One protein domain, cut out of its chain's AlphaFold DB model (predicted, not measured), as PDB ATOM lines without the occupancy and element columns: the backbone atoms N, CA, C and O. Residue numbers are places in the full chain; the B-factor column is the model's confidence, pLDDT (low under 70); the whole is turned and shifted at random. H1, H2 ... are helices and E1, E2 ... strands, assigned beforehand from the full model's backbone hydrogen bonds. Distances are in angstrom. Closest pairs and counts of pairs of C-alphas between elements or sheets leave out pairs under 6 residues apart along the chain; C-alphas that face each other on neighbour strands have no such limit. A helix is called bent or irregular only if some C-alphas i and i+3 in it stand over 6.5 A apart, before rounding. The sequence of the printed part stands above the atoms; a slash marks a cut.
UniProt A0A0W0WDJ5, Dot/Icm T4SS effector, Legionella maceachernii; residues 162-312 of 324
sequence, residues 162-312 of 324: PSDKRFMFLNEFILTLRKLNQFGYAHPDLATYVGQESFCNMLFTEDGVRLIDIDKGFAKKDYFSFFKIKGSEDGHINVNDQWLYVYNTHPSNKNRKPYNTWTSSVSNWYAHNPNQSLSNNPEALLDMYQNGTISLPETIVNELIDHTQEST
ATOM      1  N   PRO A 162     207.875 146.499 187.033       93.56
ATOM      2  CA  PRO A 162     207.087 145.283 186.867       93.56
ATOM      3  C   PRO A 162     206.624 144.711 188.211       93.56
ATOM      4  O   PRO A 162     207.344 144.771 189.209       93.56
ATOM      5  N   SER A 163     205.429 144.117 188.231       92.62
ATOM      6  CA  SER A 163     204.830 143.561 189.453       92.62
ATOM      7  C   SER A 163     205.725 142.510 190.124       92.62
ATOM      8  O   SER A 163     205.887 142.537 191.341       92.62
ATOM      9  N   ASP A 164     206.364 141.635 189.340       94.12
ATOM     10  CA  ASP A 164     207.329 140.648 189.849       94.12
ATOM     11  C   ASP A 164     208.557 141.300 190.483       94.12
ATOM     12  O   ASP A 164     208.971 140.903 191.568       94.12
ATOM     13  N   LYS A 165     209.084 142.365 189.866       94.88
ATOM     14  CA  LYS A 165     210.238 143.099 190.401       94.88
ATOM     15  C   LYS A 165     209.905 143.763 191.740       94.88
ATOM     16  O   LYS A 165     210.702 143.695 192.668       94.88
ATOM     17  N   ARG A 166     208.710 144.353 191.878       94.56
ATOM     18  CA  ARG A 166     208.251 144.914 193.164       94.56
ATOM     19  C   ARG A 166     208.089 143.844 194.240       94.56
ATOM     20  O   ARG A 166     208.446 144.090 195.387       94.56
ATOM     21  N   PHE A 167     207.552 142.680 193.877       95.75
ATOM     22  CA  PHE A 167     207.384 141.567 194.808       95.75
ATOM     23  C   PHE A 167     208.734 141.014 195.284       95.75
ATOM     24  O   PHE A 167     208.929 140.832 196.482       95.75
ATOM     25  N   MET A 168     209.693 140.845 194.371       95.75
ATOM     26  CA  MET A 168     211.067 140.444 194.691       95.75
ATOM     27  C   MET A 168     211.737 141.434 195.654       95.75
ATOM     28  O   MET A 168     212.218 141.036 196.710       95.75
ATOM     29  N   PHE A 169     211.678 142.734 195.347       96.25
ATOM     30  CA  PHE A 169     212.228 143.777 196.215       96.25
ATOM     31  C   PHE A 169     211.573 143.835 197.592       96.25
ATOM     32  O   PHE A 169     212.254 144.112 198.579       96.25
ATOM     33  N   LEU A 170     210.267 143.569 197.674       96.25
ATOM     34  CA  LEU A 170     209.583 143.447 198.954       96.25
ATOM     35  C   LEU A 170     210.125 142.250 199.747       96.25
ATOM     36  O   LEU A 170     210.434 142.421 200.918       96.25
ATOM     37  N   ASN A 171     210.283 141.073 199.134       96.69
ATOM     38  CA  ASN A 171     210.807 139.885 199.821       96.69
ATOM     39  C   ASN A 171     212.213 140.117 200.391       96.69
ATOM     40  O   ASN A 171     212.437 139.865 201.572       96.69
ATOM     41  N   GLU A 172     213.135 140.657 199.590       96.12
ATOM     42  CA  GLU A 172     214.499 140.980 200.039       96.12
ATOM     43  C   GLU A 172     214.498 141.958 201.223       96.12
ATOM     44  O   GLU A 172     215.199 141.774 202.223       96.12
ATOM     45  N   PHE A 173     213.661 142.991 201.132       97.19
ATOM     46  CA  PHE A 173     213.506 143.966 202.198       97.19
ATOM     47  C   PHE A 173     212.922 143.348 203.473       97.19
ATOM     48  O   PHE A 173     213.422 143.627 204.561       97.19
ATOM     49  N   ILE A 174     211.907 142.487 203.361       97.50
ATOM     50  CA  ILE A 174     211.275 141.839 204.515       97.50
ATOM     51  C   ILE A 174     212.262 140.954 205.275       97.50
ATOM     52  O   ILE A 174     212.245 140.969 206.504       97.50
ATOM     53  N   LEU A 175     213.164 140.253 204.585       96.88
ATOM     54  CA  LEU A 175     214.229 139.491 205.245       96.88
ATOM     55  C   LEU A 175     215.162 140.410 206.048       96.88
ATOM     56  O   LEU A 175     215.494 140.120 207.200       96.88
ATOM     57  N   THR A 176     215.527 141.560 205.477       97.06
ATOM     58  CA  THR A 176     216.363 142.559 206.162       97.06
ATOM     59  C   THR A 176     215.643 143.192 207.357       97.06
ATOM     60  O   THR A 176     216.237 143.353 208.427       97.06
ATOM     61  N   LEU A 177     214.355 143.515 207.213       97.50
ATOM     62  CA  LEU A 177     213.529 144.066 208.285       97.50
ATOM     63  C   LEU A 177     213.319 143.049 209.414       97.50
ATOM     64  O   LEU A 177     213.476 143.411 210.577       97.50
ATOM     65  N   ARG A 178     213.062 141.773 209.093       96.44
ATOM     66  CA  ARG A 178     212.985 140.686 210.082       96.44
ATOM     67  C   ARG A 178     214.271 140.590 210.890       96.44
ATOM     68  O   ARG A 178     214.206 140.547 212.113       96.44
ATOM     69  N   LYS A 179     215.431 140.621 210.226       96.00
ATOM     70  CA  LYS A 179     216.728 140.589 210.909       96.00
ATOM     71  C   LYS A 179     216.890 141.771 211.866       96.00
ATOM     72  O   LYS A 179     217.295 141.572 213.003       96.00
ATOM     73  N   LEU A 180     216.520 142.986 211.453       96.19
ATOM     74  CA  LEU A 180     216.505 144.156 212.343       96.19
ATOM     75  C   LEU A 180     215.568 143.949 213.551       96.19
ATOM     76  O   LEU A 180     215.955 144.227 214.688       96.19
ATOM     77  N   ASN A 181     214.361 143.433 213.305       94.94
ATOM     78  CA  ASN A 181     213.342 143.187 214.323       94.94
ATOM     79  C   ASN A 181     213.762 142.118 215.340       94.94
ATOM     80  O   ASN A 181     213.493 142.288 216.525       94.94
ATOM     81  N   GLN A 182     214.491 141.076 214.928       93.44
ATOM     82  CA  GLN A 182     215.045 140.057 215.832       93.44
ATOM     83  C   GLN A 182     215.998 140.644 216.885       93.44
ATOM     84  O   GLN A 182     216.084 140.130 217.996       93.44
ATOM     85  N   PHE A 183     216.670 141.755 216.574       92.50
ATOM     86  CA  PHE A 183     217.507 142.483 217.530       92.50
ATOM     87  C   PHE A 183     216.739 143.516 218.372       92.50
ATOM     88  O   PHE A 183     217.346 144.327 219.073       92.50
ATOM     89  N   GLY A 184     215.404 143.512 218.310       90.44
ATOM     90  CA  GLY A 184     214.552 144.401 219.094       90.44
ATOM     91  C   GLY A 184     214.523 145.844 218.589       90.44
ATOM     92  O   GLY A 184     214.220 146.752 219.367       90.44
ATOM     93  N   TYR A 185     214.836 146.066 217.308       92.81
ATOM     94  CA  TYR A 185     214.694 147.360 216.641       92.81
ATOM     95  C   TYR A 185     213.544 147.333 215.635       92.81
ATOM     96  O   TYR A 185     213.402 146.386 214.869       92.81
ATOM     97  N   ALA A 186     212.760 148.404 215.575       92.88
ATOM     98  CA  ALA A 186     211.729 148.600 214.562       92.88
ATOM     99  C   ALA A 186     211.797 150.002 213.964       92.88
ATOM    100  O   ALA A 186     212.282 150.959 214.573       92.88
ATOM    101  N   HIS A 187     211.256 150.129 212.762       94.19
ATOM    102  CA  HIS A 187     210.904 151.417 212.204       94.19
ATOM    103  C   HIS A 187     209.837 152.096 213.084       94.19
ATOM    104  O   HIS A 187     208.846 151.440 213.428       94.19
ATOM    105  N   PRO A 188     210.008 153.380 213.448       89.62
ATOM    106  CA  PRO A 188     209.113 154.063 214.383       89.62
ATOM    107  C   PRO A 188     207.713 154.325 213.812       89.62
ATOM    108  O   PRO A 188     206.766 154.412 214.583       89.62
ATOM    109  N   ASP A 189     207.577 154.420 212.486       89.81
ATOM    110  CA  ASP A 189     206.299 154.689 211.812       89.81
ATOM    111  C   ASP A 189     206.177 153.948 210.464       89.81
ATOM    112  O   ASP A 189     206.150 154.551 209.403       89.81
ATOM    113  N   LEU A 190     206.237 152.610 210.469       92.38
ATOM    114  CA  LEU A 190     206.016 151.805 209.246       92.38
ATOM    115  C   LEU A 190     204.775 150.925 209.388       92.38
ATOM    116  O   LEU A 190     203.823 151.049 208.626       92.38
ATOM    117  N   ALA A 191     204.812 150.036 210.378       90.06
ATOM    118  CA  ALA A 191     203.698 149.210 210.831       90.06
ATOM    119  C   ALA A 191     204.006 148.805 212.279       90.06
ATOM    120  O   ALA A 191     204.744 147.852 212.522       90.06
ATOM    121  N   THR A 192     203.589 149.612 213.254       81.56
ATOM    122  CA  THR A 192     203.990 149.428 214.665       81.56
ATOM    123  C   THR A 192     203.059 148.489 215.427       81.56
ATOM    124  O   THR A 192     203.478 147.860 216.393       81.56
ATOM    125  N   TYR A 193     201.828 148.316 214.950       82.88
ATOM    126  CA  TYR A 193     200.852 147.362 215.468       82.88
ATOM    127  C   TYR A 193     200.068 146.718 214.321       82.88
ATOM    128  O   TYR A 193     200.124 147.164 213.170       82.88
ATOM    129  N   VAL A 194     199.328 145.659 214.647       85.12
ATOM    130  CA  VAL A 194     198.492 144.912 213.701       85.12
ATOM    131  C   VAL A 194     197.499 145.853 213.014       85.12
ATOM    132  O   VAL A 194     196.652 146.457 213.667       85.12
ATOM    133  N   GLY A 195     197.597 145.963 211.690       78.19
ATOM    134  CA  GLY A 195     196.692 146.775 210.874       78.19
ATOM    135  C   GLY A 195     197.098 148.243 210.685       78.19
ATOM    136  O   GLY A 195     196.403 148.967 209.978       78.19
ATOM    137  N   GLN A 196     198.210 148.705 211.267       83.81
ATOM    138  CA  GLN A 196     198.771 150.009 210.902       83.81
ATOM    139  C   GLN A 196     199.522 149.926 209.566       83.81
ATOM    140  O   GLN A 196     200.330 149.019 209.363       83.81
ATOM    141  N   GLU A 197     199.337 150.933 208.708       85.19
ATOM    142  CA  GLU A 197     200.027 151.057 207.424       85.19
ATOM    143  C   GLU A 197     200.560 152.480 207.205       85.19
ATOM    144  O   GLU A 197     199.792 153.402 206.938       85.19
ATOM    145  N   SER A 198     201.883 152.646 207.242       90.12
ATOM    146  CA  SER A 198     202.577 153.896 206.892       90.12
ATOM    147  C   SER A 198     203.530 153.659 205.711       90.12
ATOM    148  O   SER A 198     204.716 153.980 205.752       90.12
ATOM    149  N   PHE A 199     203.031 153.054 204.624       91.69
ATOM    150  CA  PHE A 199     203.863 152.694 203.459       91.69
ATOM    151  C   PHE A 199     204.379 153.886 202.646       91.69
ATOM    152  O   PHE A 199     205.241 153.699 201.791       91.69
ATOM    153  N   CYS A 200     203.929 155.109 202.940       90.38
ATOM    154  CA  CYS A 200     204.577 156.330 202.455       90.38
ATOM    155  C   CYS A 200     206.051 156.430 202.897       90.38
ATOM    156  O   CYS A 200     206.852 157.035 202.190       90.38
ATOM    157  N   ASN A 201     206.429 155.768 203.997       94.38
ATOM    158  CA  ASN A 201     207.810 155.696 204.477       94.38
ATOM    159  C   ASN A 201     208.649 154.618 203.770       94.38
ATOM    160  O   ASN A 201     209.806 154.396 204.131       94.38
ATOM    161  N   MET A 202     208.097 153.952 202.750       95.56
ATOM    162  CA  MET A 202     208.754 152.890 201.995       95.56
ATOM    163  C   MET A 202     208.877 153.260 200.511       95.56
ATOM    164  O   MET A 202     207.941 153.117 199.728       95.56
ATOM    165  N   LEU A 203     210.067 153.704 200.108       95.31
ATOM    166  CA  LEU A 203     210.347 154.137 198.740       95.31
ATOM    167  C   LEU A 203     210.859 152.976 197.886       95.31
ATOM    168  O   LEU A 203     211.804 152.281 198.267       95.31
ATOM    169  N   PHE A 204     210.302 152.811 196.687       95.00
ATOM    170  CA  PHE A 204     210.862 151.911 195.679       95.00
ATOM    171  C   PHE A 204     211.922 152.635 194.850       95.00
ATOM    172  O   PHE A 204     211.729 153.765 194.409       95.00
ATOM    173  N   THR A 205     213.045 151.969 194.604       95.12
ATOM    174  CA  THR A 205     214.138 152.468 193.762       95.12
ATOM    175  C   THR A 205     214.447 151.478 192.643       95.12
ATOM    176  O   THR A 205     213.789 150.449 192.493       95.12
ATOM    177  N   GLU A 206     215.451 151.791 191.828       92.56
ATOM    178  CA  GLU A 206     215.947 150.871 190.802       92.56
ATOM    179  C   GLU A 206     216.570 149.595 191.391       92.56
ATOM    180  O   GLU A 206     216.448 148.535 190.768       92.56
ATOM    181  N   ASP A 207     217.109 149.711 192.613       92.12
ATOM    182  CA  ASP A 207     217.911 148.712 193.335       92.12
ATOM    183  C   ASP A 207     217.207 148.188 194.603       92.12
ATOM    184  O   ASP A 207     217.853 147.734 195.548       92.12
ATOM    185  N   GLY A 208     215.884 148.334 194.695       94.69
ATOM    186  CA  GLY A 208     215.100 147.818 195.819       94.69
ATOM    187  C   GLY A 208     214.420 148.879 196.674       94.69
ATOM    188  O   GLY A 208     214.258 150.033 196.271       94.69
ATOM    189  N   VAL A 209     213.979 148.462 197.858       96.44
ATOM    190  CA  VAL A 209     213.229 149.290 198.814       96.44
ATOM    191  C   VAL A 209     214.172 150.115 199.697       96.44
ATOM    192  O   VAL A 209     215.268 149.668 200.039       96.44
ATOM    193  N   ARG A 210     213.752 151.324 200.080       97.00
ATOM    194  CA  ARG A 210     214.442 152.207 201.031       97.00
ATOM    195  C   ARG A 210     213.435 152.756 202.044       97.00
ATOM    196  O   ARG A 210     212.431 153.332 201.637       97.00
ATOM    197  N   LEU A 211     213.715 152.608 203.336       96.94
ATOM    198  CA  LEU A 211     212.921 153.208 204.408       96.94
ATOM    199  C   LEU A 211     213.420 154.606 204.758       96.94
ATOM    200  O   LEU A 211     214.626 154.812 204.926       96.94
ATOM    201  N   ILE A 212     212.482 155.537 204.889       96.12
ATOM    202  CA  ILE A 212     212.700 156.940 205.260       96.12
ATOM    203  C   ILE A 212     211.940 157.277 206.547       96.12
ATOM    204  O   ILE A 212     211.238 156.436 207.075       96.12
ATOM    205  N   ASP A 213     212.068 158.511 207.032       93.44
ATOM    206  CA  ASP A 213     211.428 158.974 208.276       93.44
ATOM    207  C   ASP A 213     211.924 158.249 209.542       93.44
ATOM    208  O   ASP A 213     211.194 157.893 210.461       93.44
ATOM    209  N   ILE A 214     213.245 158.051 209.577       94.06
ATOM    210  CA  ILE A 214     213.993 157.470 210.699       94.06
ATOM    211  C   ILE A 214     214.943 158.538 211.271       94.06
ATOM    212  O   ILE A 214     216.114 158.294 211.571       94.06
ATOM    213  N   ASP A 215     214.457 159.775 211.368       92.44
ATOM    214  CA  ASP A 215     215.228 160.946 211.797       92.44
ATOM    215  C   ASP A 215     215.536 160.965 213.300       92.44
ATOM    216  O   ASP A 215     216.431 161.685 213.738       92.44
ATOM    217  N   LYS A 216     214.863 160.117 214.080       90.62
ATOM    218  CA  LYS A 216     215.138 159.857 215.505       90.62
ATOM    219  C   LYS A 216     215.841 158.508 215.739       90.62
ATOM    220  O   LYS A 216     216.101 158.135 216.879       90.62
ATOM    221  N   GLY A 217     216.170 157.780 214.667       92.75
ATOM    222  CA  GLY A 217     216.667 156.405 214.733       92.75
ATOM    223  C   GLY A 217     215.554 155.356 214.829       92.75
ATOM    224  O   GLY A 217     214.366 155.673 214.884       92.75
ATOM    225  N   PHE A 218     215.936 154.078 214.830       93.19
ATOM    226  CA  PHE A 218     215.005 152.975 215.075       93.19
ATOM    227  C   PHE A 218     214.482 153.006 216.512       93.19
ATOM    228  O   PHE A 218     215.225 153.308 217.458       93.19
ATOM    229  N   ALA A 219     213.228 152.610 216.672       88.00
ATOM    230  CA  ALA A 219     212.582 152.447 217.959       88.00
ATOM    231  C   ALA A 219     212.935 151.087 218.583       88.00
ATOM    232  O   ALA A 219     213.089 150.084 217.885       88.00
ATOM    233  N   LYS A 220     213.033 151.061 219.914       82.81
ATOM    234  CA  LYS A 220     213.060 149.838 220.736       82.81
ATOM    235  C   LYS A 220     211.715 149.658 221.436       82.81
ATOM    236  O   LYS A 220     210.926 150.595 221.471       82.81
ATOM    237  N   LYS A 221     211.466 148.502 222.056       69.62
ATOM    238  CA  LYS A 221     210.214 148.246 222.797       69.62
ATOM    239  C   LYS A 221     209.857 149.383 223.770       69.62
ATOM    240  O   LYS A 221     208.763 149.931 223.683       69.62
ATOM    241  N   ASP A 222     210.819 149.823 224.581       65.62
ATOM    242  CA  ASP A 222     210.607 150.875 225.591       65.62
ATOM    243  C   ASP A 222     210.357 152.272 224.985       65.62
ATOM    244  O   ASP A 222     209.730 153.134 225.606       65.62
ATOM    245  N   TYR A 223     210.793 152.492 223.739       65.31
ATOM    246  CA  TYR A 223     210.529 153.723 222.987       65.31
ATOM    247  C   TYR A 223     209.022 153.873 222.724       65.31
ATOM    248  O   TYR A 223     208.453 154.937 222.949       65.31
ATOM    249  N   PHE A 224     208.334 152.803 222.319       65.19
ATOM    250  CA  PHE A 224     206.904 152.860 221.990       65.19
ATOM    251  C   PHE A 224     206.012 153.177 223.201       65.19
ATOM    252  O   PHE A 224     205.019 153.898 223.062       65.19
ATOM    253  N   SER A 225     206.391 152.703 224.391       56.22
ATOM    254  CA  SER A 225     205.738 153.083 225.650       56.22
ATOM    255  C   SER A 225     205.980 154.549 226.015       56.22
ATOM    256  O   SER A 225     205.057 155.225 226.464       56.22
ATOM    257  N   PHE A 226     207.189 155.073 225.780       51.25
ATOM    258  CA  PHE A 226     207.529 156.463 226.094       51.25
ATOM    259  C   PHE A 226     206.788 157.469 225.199       51.25
ATOM    260  O   PHE A 226     206.311 158.496 225.679       51.25
ATOM    261  N   PHE A 227     206.631 157.158 223.908       52.84
ATOM    262  CA  PHE A 227     205.984 158.049 222.938       52.84
ATOM    263  C   PHE A 227     204.459 157.885 222.834       52.84
ATOM    264  O   PHE A 227     203.850 158.530 221.981       52.84
ATOM    265  N   LYS A 228     203.829 157.064 223.695       52.81
ATOM    266  CA  LYS A 228     202.367 156.828 223.722       52.81
ATOM    267  C   LYS A 228     201.769 156.575 222.331       52.81
ATOM    268  O   LYS A 228     200.713 157.102 221.981       52.81
ATOM    269  N   ILE A 229     202.476 155.802 221.508       58.84
ATOM    270  CA  ILE A 229     201.992 155.450 220.171       58.84
ATOM    271  C   ILE A 229     200.706 154.642 220.356       58.84
ATOM    272  O   ILE A 229     200.697 153.651 221.077       58.84
ATOM    273  N   LYS A 230     199.609 155.082 219.734       50.88
ATOM    274  CA  LYS A 230     198.298 154.420 219.812       50.88
ATOM    275  C   LYS A 230     198.450 152.912 219.551       50.88
ATOM    276  O   LYS A 230     199.007 152.535 218.528       50.88
ATOM    277  N   GLY A 231     197.981 152.074 220.481       52.91
ATOM    278  CA  GLY A 231     198.202 150.618 220.485       52.91
ATOM    279  C   GLY A 231     199.321 150.135 221.424       52.91
ATOM    280  O   GLY A 231     199.433 148.934 221.666       52.91
ATOM    281  N   SER A 232     200.122 151.044 221.999       51.12
ATOM    282  CA  SER A 232     201.131 150.720 223.018       51.12
ATOM    283  C   SER A 232     200.530 150.479 224.406       51.12
ATOM    284  O   SER A 232     201.066 149.672 225.160       51.12
ATOM    285  N   GLU A 233     199.409 151.137 224.723       48.88
ATOM    286  CA  GLU A 233     198.725 151.052 226.024       48.88
ATOM    287  C   GLU A 233     198.099 149.666 226.277       48.88
ATOM    288  O   GLU A 233     198.016 149.236 227.424       48.88
ATOM    289  N   ASP A 234     197.777 148.927 225.212       48.47
ATOM    290  CA  ASP A 234     197.182 147.583 225.274       48.47
ATOM    291  C   ASP A 234     198.228 146.449 225.169       48.47
ATOM    292  O   ASP A 234     197.887 145.268 225.110       48.47
ATOM    293  N   GLY A 235     199.527 146.775 225.109       49.28
ATOM    294  CA  GLY A 235     200.602 145.779 224.994       49.28
ATOM    295  C   GLY A 235     200.712 145.092 223.622       49.28
ATOM    296  O   GLY A 235     201.427 144.100 223.496       49.28
ATOM    297  N   HIS A 236     200.048 145.614 222.584       55.62
ATOM    298  CA  HIS A 236     199.976 145.002 221.247       55.62
ATOM    299  C   HIS A 236     201.142 145.354 220.301       55.62
ATOM    300  O   HIS A 236     201.185 144.877 219.164       55.62
ATOM    301  N   ILE A 237     202.106 146.172 220.738       63.12
ATOM    302  CA  ILE A 237     203.293 146.498 219.933       63.12
ATOM    303  C   ILE A 237     204.370 145.434 220.147       63.12
ATOM    304  O   ILE A 237     205.157 145.482 221.094       63.12
ATOM    305  N   ASN A 238     204.432 144.484 219.213       76.75
ATOM    306  CA  ASN A 238     205.538 143.544 219.086       76.75
ATOM    307  C   ASN A 238     206.531 144.037 218.032       76.75
ATOM    308  O   ASN A 238     206.374 143.791 216.840       76.75
ATOM    309  N   VAL A 239     207.586 144.709 218.500       85.56
ATOM    310  CA  VAL A 239     208.723 145.183 217.685       85.56
ATOM    311  C   VAL A 239     209.285 144.068 216.801       85.56
ATOM    312  O   VAL A 239     209.607 144.305 215.640       85.56
ATOM    313  N   ASN A 240     209.334 142.846 217.336       91.06
ATOM    314  CA  ASN A 240     209.858 141.670 216.647       91.06
ATOM    315  C   ASN A 240     209.010 141.249 215.432       91.06
ATOM    316  O   ASN A 240     209.540 140.612 214.529       91.06
ATOM    317  N   ASP A 241     207.729 141.629 215.384       94.06
ATOM    318  CA  ASP A 241     206.761 141.191 214.370       94.06
ATOM    319  C   ASP A 241     206.430 142.274 213.331       94.06
ATOM    320  O   ASP A 241     205.606 142.046 212.446       94.06
ATOM    321  N   GLN A 242     207.082 143.443 213.369       94.50
ATOM    322  CA  GLN A 242     206.817 144.516 212.401       94.50
ATOM    323  C   GLN A 242     206.950 144.036 210.942       94.50
ATOM    324  O   GLN A 242     206.106 144.365 210.107       94.50
ATOM    325  N   TRP A 243     207.966 143.231 210.621       96.75
ATOM    326  CA  TRP A 243     208.140 142.649 209.286       96.75
ATOM    327  C   TRP A 243     206.931 141.814 208.835       96.75
ATOM    328  O   TRP A 243     206.558 141.859 207.661       96.75
ATOM    329  N   LEU A 244     206.286 141.092 209.760       96.75
ATOM    330  CA  LEU A 244     205.121 140.261 209.477       96.75
ATOM    331  C   LEU A 244     203.932 141.134 209.074       96.75
ATOM    332  O   LEU A 244     203.245 140.825 208.094       96.75
ATOM    333  N   TYR A 245     203.724 142.242 209.791       95.06
ATOM    334  CA  TYR A 245     202.653 143.198 209.503       95.06
ATOM    335  C   TYR A 245     202.852 143.839 208.131       95.06
ATOM    336  O   TYR A 245     201.924 143.874 207.321       95.06
ATOM    337  N   VAL A 246     204.080 144.281 207.832       96.19
ATOM    338  CA  VAL A 246     204.410 144.880 206.533       96.19
ATOM    339  C   VAL A 246     204.149 143.880 205.412       96.19
ATOM    340  O   VAL A 246     203.454 144.205 204.450       96.19
ATOM    341  N   TYR A 247     204.649 142.649 205.539       97.12
ATOM    342  CA  TYR A 247     204.518 141.659 204.477       97.12
ATOM    343  C   TYR A 247     203.061 141.273 204.208       97.12
ATOM    344  O   TYR A 247     202.658 141.184 203.050       97.12
ATOM    345  N   ASN A 248     202.244 141.089 205.249       96.31
ATOM    346  CA  ASN A 248     200.848 140.665 205.095       96.31
ATOM    347  C   ASN A 248     199.911 141.757 204.579       96.31
ATOM    348  O   ASN A 248     198.817 141.453 204.105       96.31
ATOM    349  N   THR A 249     200.351 143.008 204.618       93.94
ATOM    350  CA  THR A 249     199.491 144.145 204.300       93.94
ATOM    351  C   THR A 249     199.893 144.826 202.995       93.94
ATOM    352  O   THR A 249     199.040 145.270 202.216       93.94
ATOM    353  N   HIS A 250     201.194 144.848 202.693       93.81
ATOM    354  CA  HIS A 250     201.722 145.633 201.590       93.81
ATOM    355  C   HIS A 250     201.157 145.195 200.219       93.81
ATOM    356  O   HIS A 250     201.235 144.015 199.863       93.81
ATOM    357  N   PRO A 251     200.661 146.124 199.375       91.81
ATOM    358  CA  PRO A 251     200.029 145.788 198.094       91.81
ATOM    359  C   PRO A 251     200.920 145.087 197.066       91.81
ATOM    360  O   PRO A 251     200.408 144.487 196.125       91.81
ATOM    361  N   SER A 252     202.246 145.173 197.211       92.56
ATOM    362  CA  SER A 252     203.164 144.439 196.327       92.56
ATOM    363  C   SER A 252     203.326 142.966 196.707       92.56
ATOM    364  O   SER A 252     203.901 142.224 195.915       92.56
ATOM    365  N   ASN A 253     202.818 142.520 197.864       93.50
ATOM    366  CA  ASN A 253     202.755 141.099 198.190       93.50
ATOM    367  C   ASN A 253     201.595 140.440 197.431       93.50
ATOM    368  O   ASN A 253     200.424 140.653 197.743       93.50
ATOM    369  N   LYS A 254     201.935 139.600 196.451       91.31
ATOM    370  CA  LYS A 254     200.958 138.870 195.632       91.31
ATOM    371  C   LYS A 254     200.241 137.757 196.395       91.31
ATOM    372  O   LYS A 254     199.139 137.381 196.016       91.31
ATOM    373  N   ASN A 255     200.853 137.265 197.468       91.69
ATOM    374  CA  ASN A 255     200.352 136.150 198.264       91.69
ATOM    375  C   ASN A 255     199.517 136.606 199.466       91.69
ATOM    376  O   ASN A 255     199.038 135.753 200.209       91.69
ATOM    377  N   ARG A 256     199.345 137.926 199.652       91.75
ATOM    378  CA  ARG A 256     198.686 138.507 200.827       91.75
ATOM    379  C   ARG A 256     197.293 137.922 201.050       91.75
ATOM    380  O   ARG A 256     196.506 137.761 200.114       91.75
ATOM    381  N   LYS A 257     196.975 137.651 202.312       93.81
ATOM    382  CA  LYS A 257     195.648 137.192 202.728       93.81
ATOM    383  C   LYS A 257     194.690 138.381 202.867       93.81
ATOM    384  O   LYS A 257     195.145 139.523 202.974       93.81
ATOM    385  N   PRO A 258     193.363 138.153 202.864       94.06
ATOM    386  CA  PRO A 258     192.403 139.219 203.125       94.06
ATOM    387  C   PRO A 258     192.713 139.924 204.449       94.06
ATOM    388  O   PRO A 258     193.028 139.265 205.440       94.06
ATOM    389  N   TYR A 259     192.599 141.256 204.467       90.69
ATOM    390  CA  TYR A 259     192.987 142.087 205.613       90.69
ATOM    391  C   TYR A 259     192.378 141.588 206.932       90.69
ATOM    392  O   TYR A 259     193.097 141.322 207.891       90.69
ATOM    393  N   ASN A 260     191.063 141.354 206.954       91.94
ATOM    394  CA  ASN A 260     190.357 140.875 208.146       91.94
ATOM    395  C   ASN A 260     190.811 139.476 208.597       91.94
ATOM    396  O   ASN A 260     190.777 139.188 209.789       91.94
ATOM    397  N   THR A 261     191.232 138.605 207.673       94.00
ATOM    398  CA  THR A 261     191.640 137.228 207.990       94.00
ATOM    399  C   THR A 261     192.939 137.211 208.786       94.00
ATOM    400  O   THR A 261     192.985 136.630 209.873       94.00
ATOM    401  N   TRP A 262     193.986 137.862 208.271       94.25
ATOM    402  CA  TRP A 262     195.293 137.835 208.926       94.25
ATOM    403  C   TRP A 262     195.292 138.686 210.200       94.25
ATOM    404  O   TRP A 262     195.778 138.225 211.228       94.25
ATOM    405  N   THR A 263     194.678 139.879 210.172       93.25
ATOM    406  CA  THR A 263     194.620 140.763 211.350       93.25
ATOM    407  C   THR A 263     193.888 140.101 212.510       93.25
ATOM    408  O   THR A 263     194.413 140.083 213.617       93.25
ATOM    409  N   SER A 264     192.720 139.496 212.267       92.94
ATOM    410  CA  SER A 264     191.959 138.819 213.326       92.94
ATOM    411  C   SER A 264     192.728 137.632 213.897       92.94
ATOM    412  O   SER A 264     192.764 137.456 215.109       92.94
ATOM    413  N   SER A 265     193.383 136.839 213.045       93.44
ATOM    414  CA  SER A 265     194.150 135.664 213.486       93.44
ATOM    415  C   SER A 265     195.350 136.059 214.350       93.44
ATOM    416  O   SER A 265     195.548 135.500 215.427       93.44
ATOM    417  N   VAL A 266     196.111 137.066 213.915       93.50
ATOM    418  CA  VAL A 266     197.277 137.579 214.644       93.50
ATOM    419  C   VAL A 266     196.855 138.248 215.959       93.50
ATOM    420  O   VAL A 266     197.409 137.933 217.010       93.50
ATOM    421  N   SER A 267     195.832 139.107 215.938       91.94
ATOM    422  CA  SER A 267     195.307 139.750 217.150       91.94
ATOM    423  C   SER A 267     194.767 138.736 218.158       91.94
ATOM    424  O   SER A 267     195.061 138.840 219.348       91.94
ATOM    425  N   ASN A 268     194.034 137.717 217.694       92.69
ATOM    426  CA  ASN A 268     193.548 136.638 218.555       92.69
ATOM    427  C   ASN A 268     194.707 135.872 219.195       92.69
ATOM    428  O   ASN A 268     194.631 135.535 220.375       92.69
ATOM    429  N   TRP A 269     195.788 135.617 218.457       94.06
ATOM    430  CA  TRP A 269     196.959 134.954 219.021       94.06
ATOM    431  C   TRP A 269     197.628 135.799 220.107       94.06
ATOM    432  O   TRP A 269     197.890 135.272 221.186       94.06
ATOM    433  N   TYR A 270     197.825 137.107 219.888       90.75
ATOM    434  CA  TYR A 270     198.390 137.989 220.920       90.75
ATOM    435  C   TYR A 270     197.499 138.102 222.159       90.75
ATOM    436  O   TYR A 270     198.021 138.159 223.270       90.75
ATOM    437  N   ALA A 271     196.173 138.082 221.996       89.56
ATOM    438  CA  ALA A 271     195.240 138.090 223.122       89.56
ATOM    439  C   ALA A 271     195.387 136.847 224.025       89.56
ATOM    440  O   ALA A 271     195.200 136.946 225.235       89.56
ATOM    441  N   HIS A 272     195.759 135.695 223.454       92.00
ATOM    442  CA  HIS A 272     195.991 134.451 224.200       92.00
ATOM    443  C   HIS A 272     197.459 134.241 224.610       92.00
ATOM    444  O   HIS A 272     197.736 133.403 225.465       92.00
ATOM    445  N   ASN A 273     198.396 135.006 224.040       89.62
ATOM    446  CA  ASN A 273     199.838 134.892 224.278       89.62
ATOM    447  C   ASN A 273     200.438 136.262 224.653       89.62
ATOM    448  O   ASN A 273     201.228 136.833 223.893       89.62
ATOM    449  N   PRO A 274     200.072 136.825 225.820       84.00
ATOM    450  CA  PRO A 274     200.505 138.160 226.214       84.00
ATOM    451  C   PRO A 274     202.030 138.240 226.349       84.00
ATOM    452  O   PRO A 274     202.673 137.323 226.856       84.00
ATOM    453  N   ASN A 275     202.605 139.373 225.934       80.81
ATOM    454  CA  ASN A 275     204.051 139.649 225.931       80.81
ATOM    455  C   ASN A 275     204.907 138.732 225.040       80.81
ATOM    456  O   ASN A 275     206.136 138.826 225.091       80.81
ATOM    457  N   GLN A 276     204.288 137.882 224.221       87.50
ATOM    458  CA  GLN A 276     204.986 137.041 223.255       87.50
ATOM    459  C   GLN A 276     204.886 137.622 221.842       87.50
ATOM    460  O   GLN A 276     203.950 138.353 221.525       87.50
ATOM    461  N   SER A 277     205.850 137.264 220.992       90.44
ATOM    462  CA  SER A 277     205.869 137.613 219.567       90.44
ATOM    463  C   SER A 277     205.782 136.352 218.711       90.44
ATOM    464  O   SER A 277     206.337 135.316 219.084       90.44
ATOM    465  N   LEU A 278     205.115 136.435 217.562       93.88
ATOM    466  CA  LEU A 278     205.012 135.325 216.609       93.88
ATOM    467  C   LEU A 278     206.383 134.968 216.021       93.88
ATOM    468  O   LEU A 278     206.682 133.799 215.815       93.88
ATOM    469  N   SER A 279     207.263 135.952 215.832       93.88
ATOM    470  CA  SER A 279     208.633 135.743 215.342       93.88
ATOM    471  C   SER A 279     209.505 134.920 216.287       93.88
ATOM    472  O   SER A 279     210.477 134.325 215.833       93.88
ATOM    473  N   ASN A 280     209.158 134.873 217.577       92.00
ATOM    474  CA  ASN A 280     209.821 134.021 218.568       92.00
ATOM    475  C   ASN A 280     209.087 132.683 218.781       92.00
ATOM    476  O   ASN A 280     209.507 131.896 219.622       92.00
ATOM    477  N   ASN A 281     208.000 132.429 218.047       93.44
ATOM    478  CA  ASN A 281     207.171 131.229 218.142       93.44
ATOM    479  C   ASN A 281     207.038 130.577 216.749       93.44
ATOM    480  O   ASN A 281     205.990 130.698 216.107       93.44
ATOM    481  N   PRO A 282     208.099 129.905 216.257       93.00
ATOM    482  CA  PRO A 282     208.163 129.394 214.886       93.00
ATOM    483  C   PRO A 282     207.046 128.395 214.555       93.00
ATOM    484  O   PRO A 282     206.516 128.431 213.448       93.00
ATOM    485  N   GLU A 283     206.633 127.566 215.518       94.62
ATOM    486  CA  GLU A 283     205.525 126.616 215.352       94.62
ATOM    487  C   GLU A 283     204.191 127.327 215.098       94.62
ATOM    488  O   GLU A 283     203.492 127.006 214.141       94.62
ATOM    489  N   ALA A 284     203.863 128.349 215.897       95.38
ATOM    490  CA  ALA A 284     202.646 129.138 215.711       95.38
ATOM    491  C   ALA A 284     202.660 129.907 214.381       95.38
ATOM    492  O   ALA A 284     201.641 130.001 213.697       95.38
ATOM    493  N   LEU A 285     203.820 130.445 213.998       95.75
ATOM    494  CA  LEU A 285     203.989 131.159 212.737       95.75
ATOM    495  C   LEU A 285     203.802 130.220 211.530       95.75
ATOM    496  O   LEU A 285     203.142 130.593 210.557       95.75
ATOM    497  N   LEU A 286     204.338 128.997 211.606       96.50
ATOM    498  CA  LEU A 286     204.175 127.972 210.577       96.50
ATOM    499  C   LEU A 286     202.726 127.467 210.498       96.50
ATOM    500  O   LEU A 286     202.184 127.389 209.396       96.50
ATOM    501  N   ASP A 287     202.080 127.200 211.636       97.00
ATOM    502  CA  ASP A 287     200.672 126.784 211.698       97.00
ATOM    503  C   ASP A 287     199.748 127.835 211.063       97.00
ATOM    504  O   ASP A 287     198.939 127.520 210.189       97.00
ATOM    505  N   MET A 288     199.929 129.119 211.391       97.44
ATOM    506  CA  MET A 288     199.166 130.203 210.760       97.44
ATOM    507  C   MET A 288     199.366 130.262 209.238       97.44
ATOM    508  O   MET A 288     198.419 130.522 208.487       97.44
ATOM    509  N   TYR A 289     200.593 130.033 208.762       97.50
ATOM    510  CA  TYR A 289     200.884 129.994 207.330       97.50
ATOM    511  C   TYR A 289     200.197 128.806 206.643       97.50
ATOM    512  O   TYR A 289     199.538 128.994 205.618       97.50
ATOM    513  N   GLN A 290     200.291 127.607 207.225       96.50
ATOM    514  CA  GLN A 290     199.680 126.379 206.702       96.50
ATOM    515  C   GLN A 290     198.148 126.456 206.695       96.50
ATOM    516  O   GLN A 290     197.514 126.079 205.709       96.50
ATOM    517  N   ASN A 291     197.561 127.055 207.733       96.25
ATOM    518  CA  ASN A 291     196.128 127.340 207.824       96.25
ATOM    519  C   ASN A 291     195.680 128.477 206.889       96.25
ATOM    520  O   ASN A 291     194.496 128.811 206.815       96.25
ATOM    521  N   GLY A 292     196.614 129.095 206.160       95.69
ATOM    522  CA  GLY A 292     196.337 130.127 205.170       95.69
ATOM    523  C   GLY A 292     195.857 131.449 205.764       95.69
ATOM    524  O   GLY A 292     195.298 132.260 205.021       95.69
ATOM    525  N   THR A 293     196.069 131.685 207.062       96.81
ATOM    526  CA  THR A 293     195.643 132.916 207.743       96.81
ATOM    527  C   THR A 293     196.639 134.050 207.552       96.81
ATOM    528  O   THR A 293     196.227 135.203 207.447       96.81
ATOM    529  N   ILE A 294     197.924 133.723 207.408       97.31
ATOM    530  CA  ILE A 294     198.993 134.667 207.072       97.31
ATOM    531  C   ILE A 294     199.726 134.245 205.794       97.31
ATOM    532  O   ILE A 294     199.538 133.164 205.239       97.31
ATOM    533  N   SER A 295     200.577 135.140 205.312       97.38
ATOM    534  CA  SER A 295     201.556 134.924 204.251       97.38
ATOM    535  C   SER A 295     202.951 135.078 204.831       97.38
ATOM    536  O   SER A 295     203.176 135.970 205.650       97.38
ATOM    537  N   LEU A 296     203.890 134.272 204.343       97.50
ATOM    538  CA  LEU A 296     205.313 134.362 204.662       97.50
ATOM    539  C   LEU A 296     206.146 134.337 203.365       97.50
ATOM    540  O   LEU A 296     205.684 133.780 202.363       97.50
ATOM    541  N   PRO A 297     207.325 134.982 203.324       96.88
ATOM    542  CA  PRO A 297     208.309 134.750 202.271       96.88
ATOM    543  C   PRO A 297     208.733 133.279 202.268       96.88
ATOM    544  O   PRO A 297     208.933 132.698 203.331       96.88
ATOM    545  N   GLU A 298     208.912 132.693 201.087       95.06
ATOM    546  CA  GLU A 298     209.261 131.271 200.933       95.06
ATOM    547  C   GLU A 298     210.546 130.894 201.683       95.06
ATOM    548  O   GLU A 298     210.587 129.872 202.355       95.06
ATOM    549  N   THR A 299     211.556 131.771 201.674       95.50
ATOM    550  CA  THR A 299     212.788 131.587 202.456       95.50
ATOM    551  C   THR A 299     212.501 131.393 203.947       95.50
ATOM    552  O   THR A 299     213.076 130.507 204.562       95.50
ATOM    553  N   ILE A 300     211.565 132.164 204.515       96.25
ATOM    554  CA  ILE A 300     211.178 132.036 205.927       96.25
ATOM    555  C   ILE A 300     210.403 130.736 206.150       96.25
ATOM    556  O   ILE A 300     210.613 130.076 207.157       96.25
ATOM    557  N   VAL A 301     209.519 130.350 205.226       96.31
ATOM    558  CA  VAL A 301     208.777 129.081 205.330       96.31
ATOM    559  C   VAL A 301     209.739 127.898 205.391       96.31
ATOM    560  O   VAL A 301     209.596 127.056 206.271       96.31
ATOM    561  N   ASN A 302     210.735 127.867 204.505       95.19
ATOM    562  CA  ASN A 302     211.732 126.800 204.474       95.19
ATOM    563  C   ASN A 302     212.537 126.752 205.784       95.19
ATOM    564  O   ASN A 302     212.620 125.694 206.393       95.19
ATOM    565  N   GLU A 303     213.005 127.903 206.287       94.12
ATOM    566  CA  GLU A 303     213.684 127.987 207.593       94.12
ATOM    567  C   GLU A 303     212.826 127.441 208.751       94.12
ATOM    568  O   GLU A 303     213.339 126.781 209.651       94.12
ATOM    569  N   LEU A 304     211.518 127.725 208.755       93.06
ATOM    570  CA  LEU A 304     210.604 127.248 209.799       93.06
ATOM    571  C   LEU A 304     210.369 125.734 209.714       93.06
ATOM    572  O   LEU A 304     210.280 125.066 210.747       93.06
ATOM    573  N   ILE A 305     210.259 125.190 208.500       91.69
ATOM    574  CA  ILE A 305     210.123 123.745 208.277       91.69
ATOM    575  C   ILE A 305     211.380 123.026 208.769       91.69
ATOM    576  O   ILE A 305     211.264 122.074 209.537       91.69
ATOM    577  N   ASP A 306     212.564 123.517 208.408       88.38
ATOM    578  CA  ASP A 306     213.832 122.919 208.832       88.38
ATOM    579  C   ASP A 306     213.968 122.948 210.366       88.38
ATOM    580  O   ASP A 306     214.222 121.919 210.993       88.38
ATOM    581  N   HIS A 307     213.665 124.088 211.004       82.00
ATOM    582  CA  HIS A 307     213.710 124.213 212.466       82.00
ATOM    583  C   HIS A 307     212.760 123.262 213.210       82.00
ATOM    584  O   HIS A 307     213.092 122.776 214.292       82.00
ATOM    585  N   THR A 308     211.569 123.007 212.664       76.62
ATOM    586  CA  THR A 308     210.577 122.112 213.290       76.62
ATOM    587  C   THR A 308     210.898 120.628 213.066       76.62
ATOM    588  O   THR A 308     210.536 119.775 213.880       76.62
ATOM    589  N   GLN A 309     211.623 120.294 211.998       76.50
ATOM    590  CA  GLN A 309     212.139 118.941 211.777       76.50
ATOM    591  C   GLN A 309     213.342 118.624 212.678       76.50
ATOM    592  O   GLN A 309     213.442 117.515 213.198       76.50
ATOM    593  N   GLU A 310     214.220 119.596 212.935       69.56
ATOM    594  CA  GLU A 310     215.333 119.427 213.880       69.56
ATOM    595  C   GLU A 310     214.839 119.258 215.327       69.56
ATOM    596  O   GLU A 310     215.283 118.349 216.030       69.56
ATOM    597  N   SER A 311     213.849 120.049 215.760       61.25
ATOM    598  CA  SER A 311     213.298 119.943 217.120       61.25
ATOM    599  C   SER A 311     212.613 118.596 217.392       61.25
ATOM    600  O   SER A 311     212.662 118.083 218.513       61.25
ATOM    601  N   THR A 312     212.010 117.984 216.368       59.50
ATOM    602  CA  THR A 312     211.401 116.650 216.474       59.50
ATOM    603  C   THR A 312     212.443 115.528 216.492       59.50
ATOM    604  O   THR A 312     212.249 114.546 217.210       59.50
TER     605      THR A 312
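This is residues 162 to 312 of the 324 residues of the protein "Dot/Icm T4SS effector" of Legionella maceachernii (UniProt A0A0W0WDJ5). What shape meets the eye first? The irregular helix H3 is at the core with the long helix H1 side by side with it, while the small strand hairpin of E1 and E2 packs on H1 along its residues 165 to 177. On the opposite side of the H1 and H3 pair from the hairpin, H5 and H6 pack on each other at a steep slant; H4 lies loosely beside H3, away from H1, and short H2 sits off at one end, touching no helix. What is the make-up, and how tight is the whole? The printed part has 151 residues with six named helices and two named strands, in the order H1 E1 E2 H2 H3 H4 H5 H6, and is mostly helix, with one antiparallel sheet, E1 - E2. It is compact, with a radius of gyration of the C-alphas of 14.9 A, and spans 44 by 40 by 29 A.

What stands beside H1, residues 163 to 182? H3, residues 239 to 249, touches it at a shallow tilt of 14 degrees, opposite ways, the closest C-alphas being those of Asn 181 and Asn 240, 4.5 A apart. E1, residues 202 to 205, and E2, residues 208 to 211, form an antiparallel hairpin with N 203 and O 210 within hydrogen-bond range at 2.8 A; the closest C-alphas of H1 and E2 are those of Phe 169 and Gly 208, 5.0 A apart. How do the later helices stand? H4, residues 259 to 272, is close to but not clearly touching H3, with the C-alphas of Thr 249 and Tyr 259 closest at 6.9 A. H5, residues 282 to 290, touches H6, residues 298 to 312, at a steep tilt of 55 degrees, with the C-alphas of Pro 282 and Leu 304 closest at 6.0 A. H2, residues 221 to 226, is apart from H1. Are the helix backbones complete? Every O i to N i+4 pair is within hydrogen-bond range in H1, H4, H5 and H6, but 1 of 2 in H2 and 5 of 7 in H3, which is irregular: C-alphas 240 and 243 are 7.6 A apart.

Where does H1 run? It goes from C-alpha 163 at (204.830, 143.561, 189.453) over 28.5 A. Where does H6 end? Its C-alpha 312 is at (211.401, 116.650, 216.474), and it is 21.4 A long; H4 is 20.3 A and H3 16.3 A.

How far does it reach? The two C-alphas farthest apart, those of Asp 215 and Thr 312, are 44.7 A apart, and the printed part has no cut. Where are long links and low confidence? The links H1 to E1 and H2 to H3 are long, and pLDDT is under 70 in residues 221 to 237 and 310 to 312.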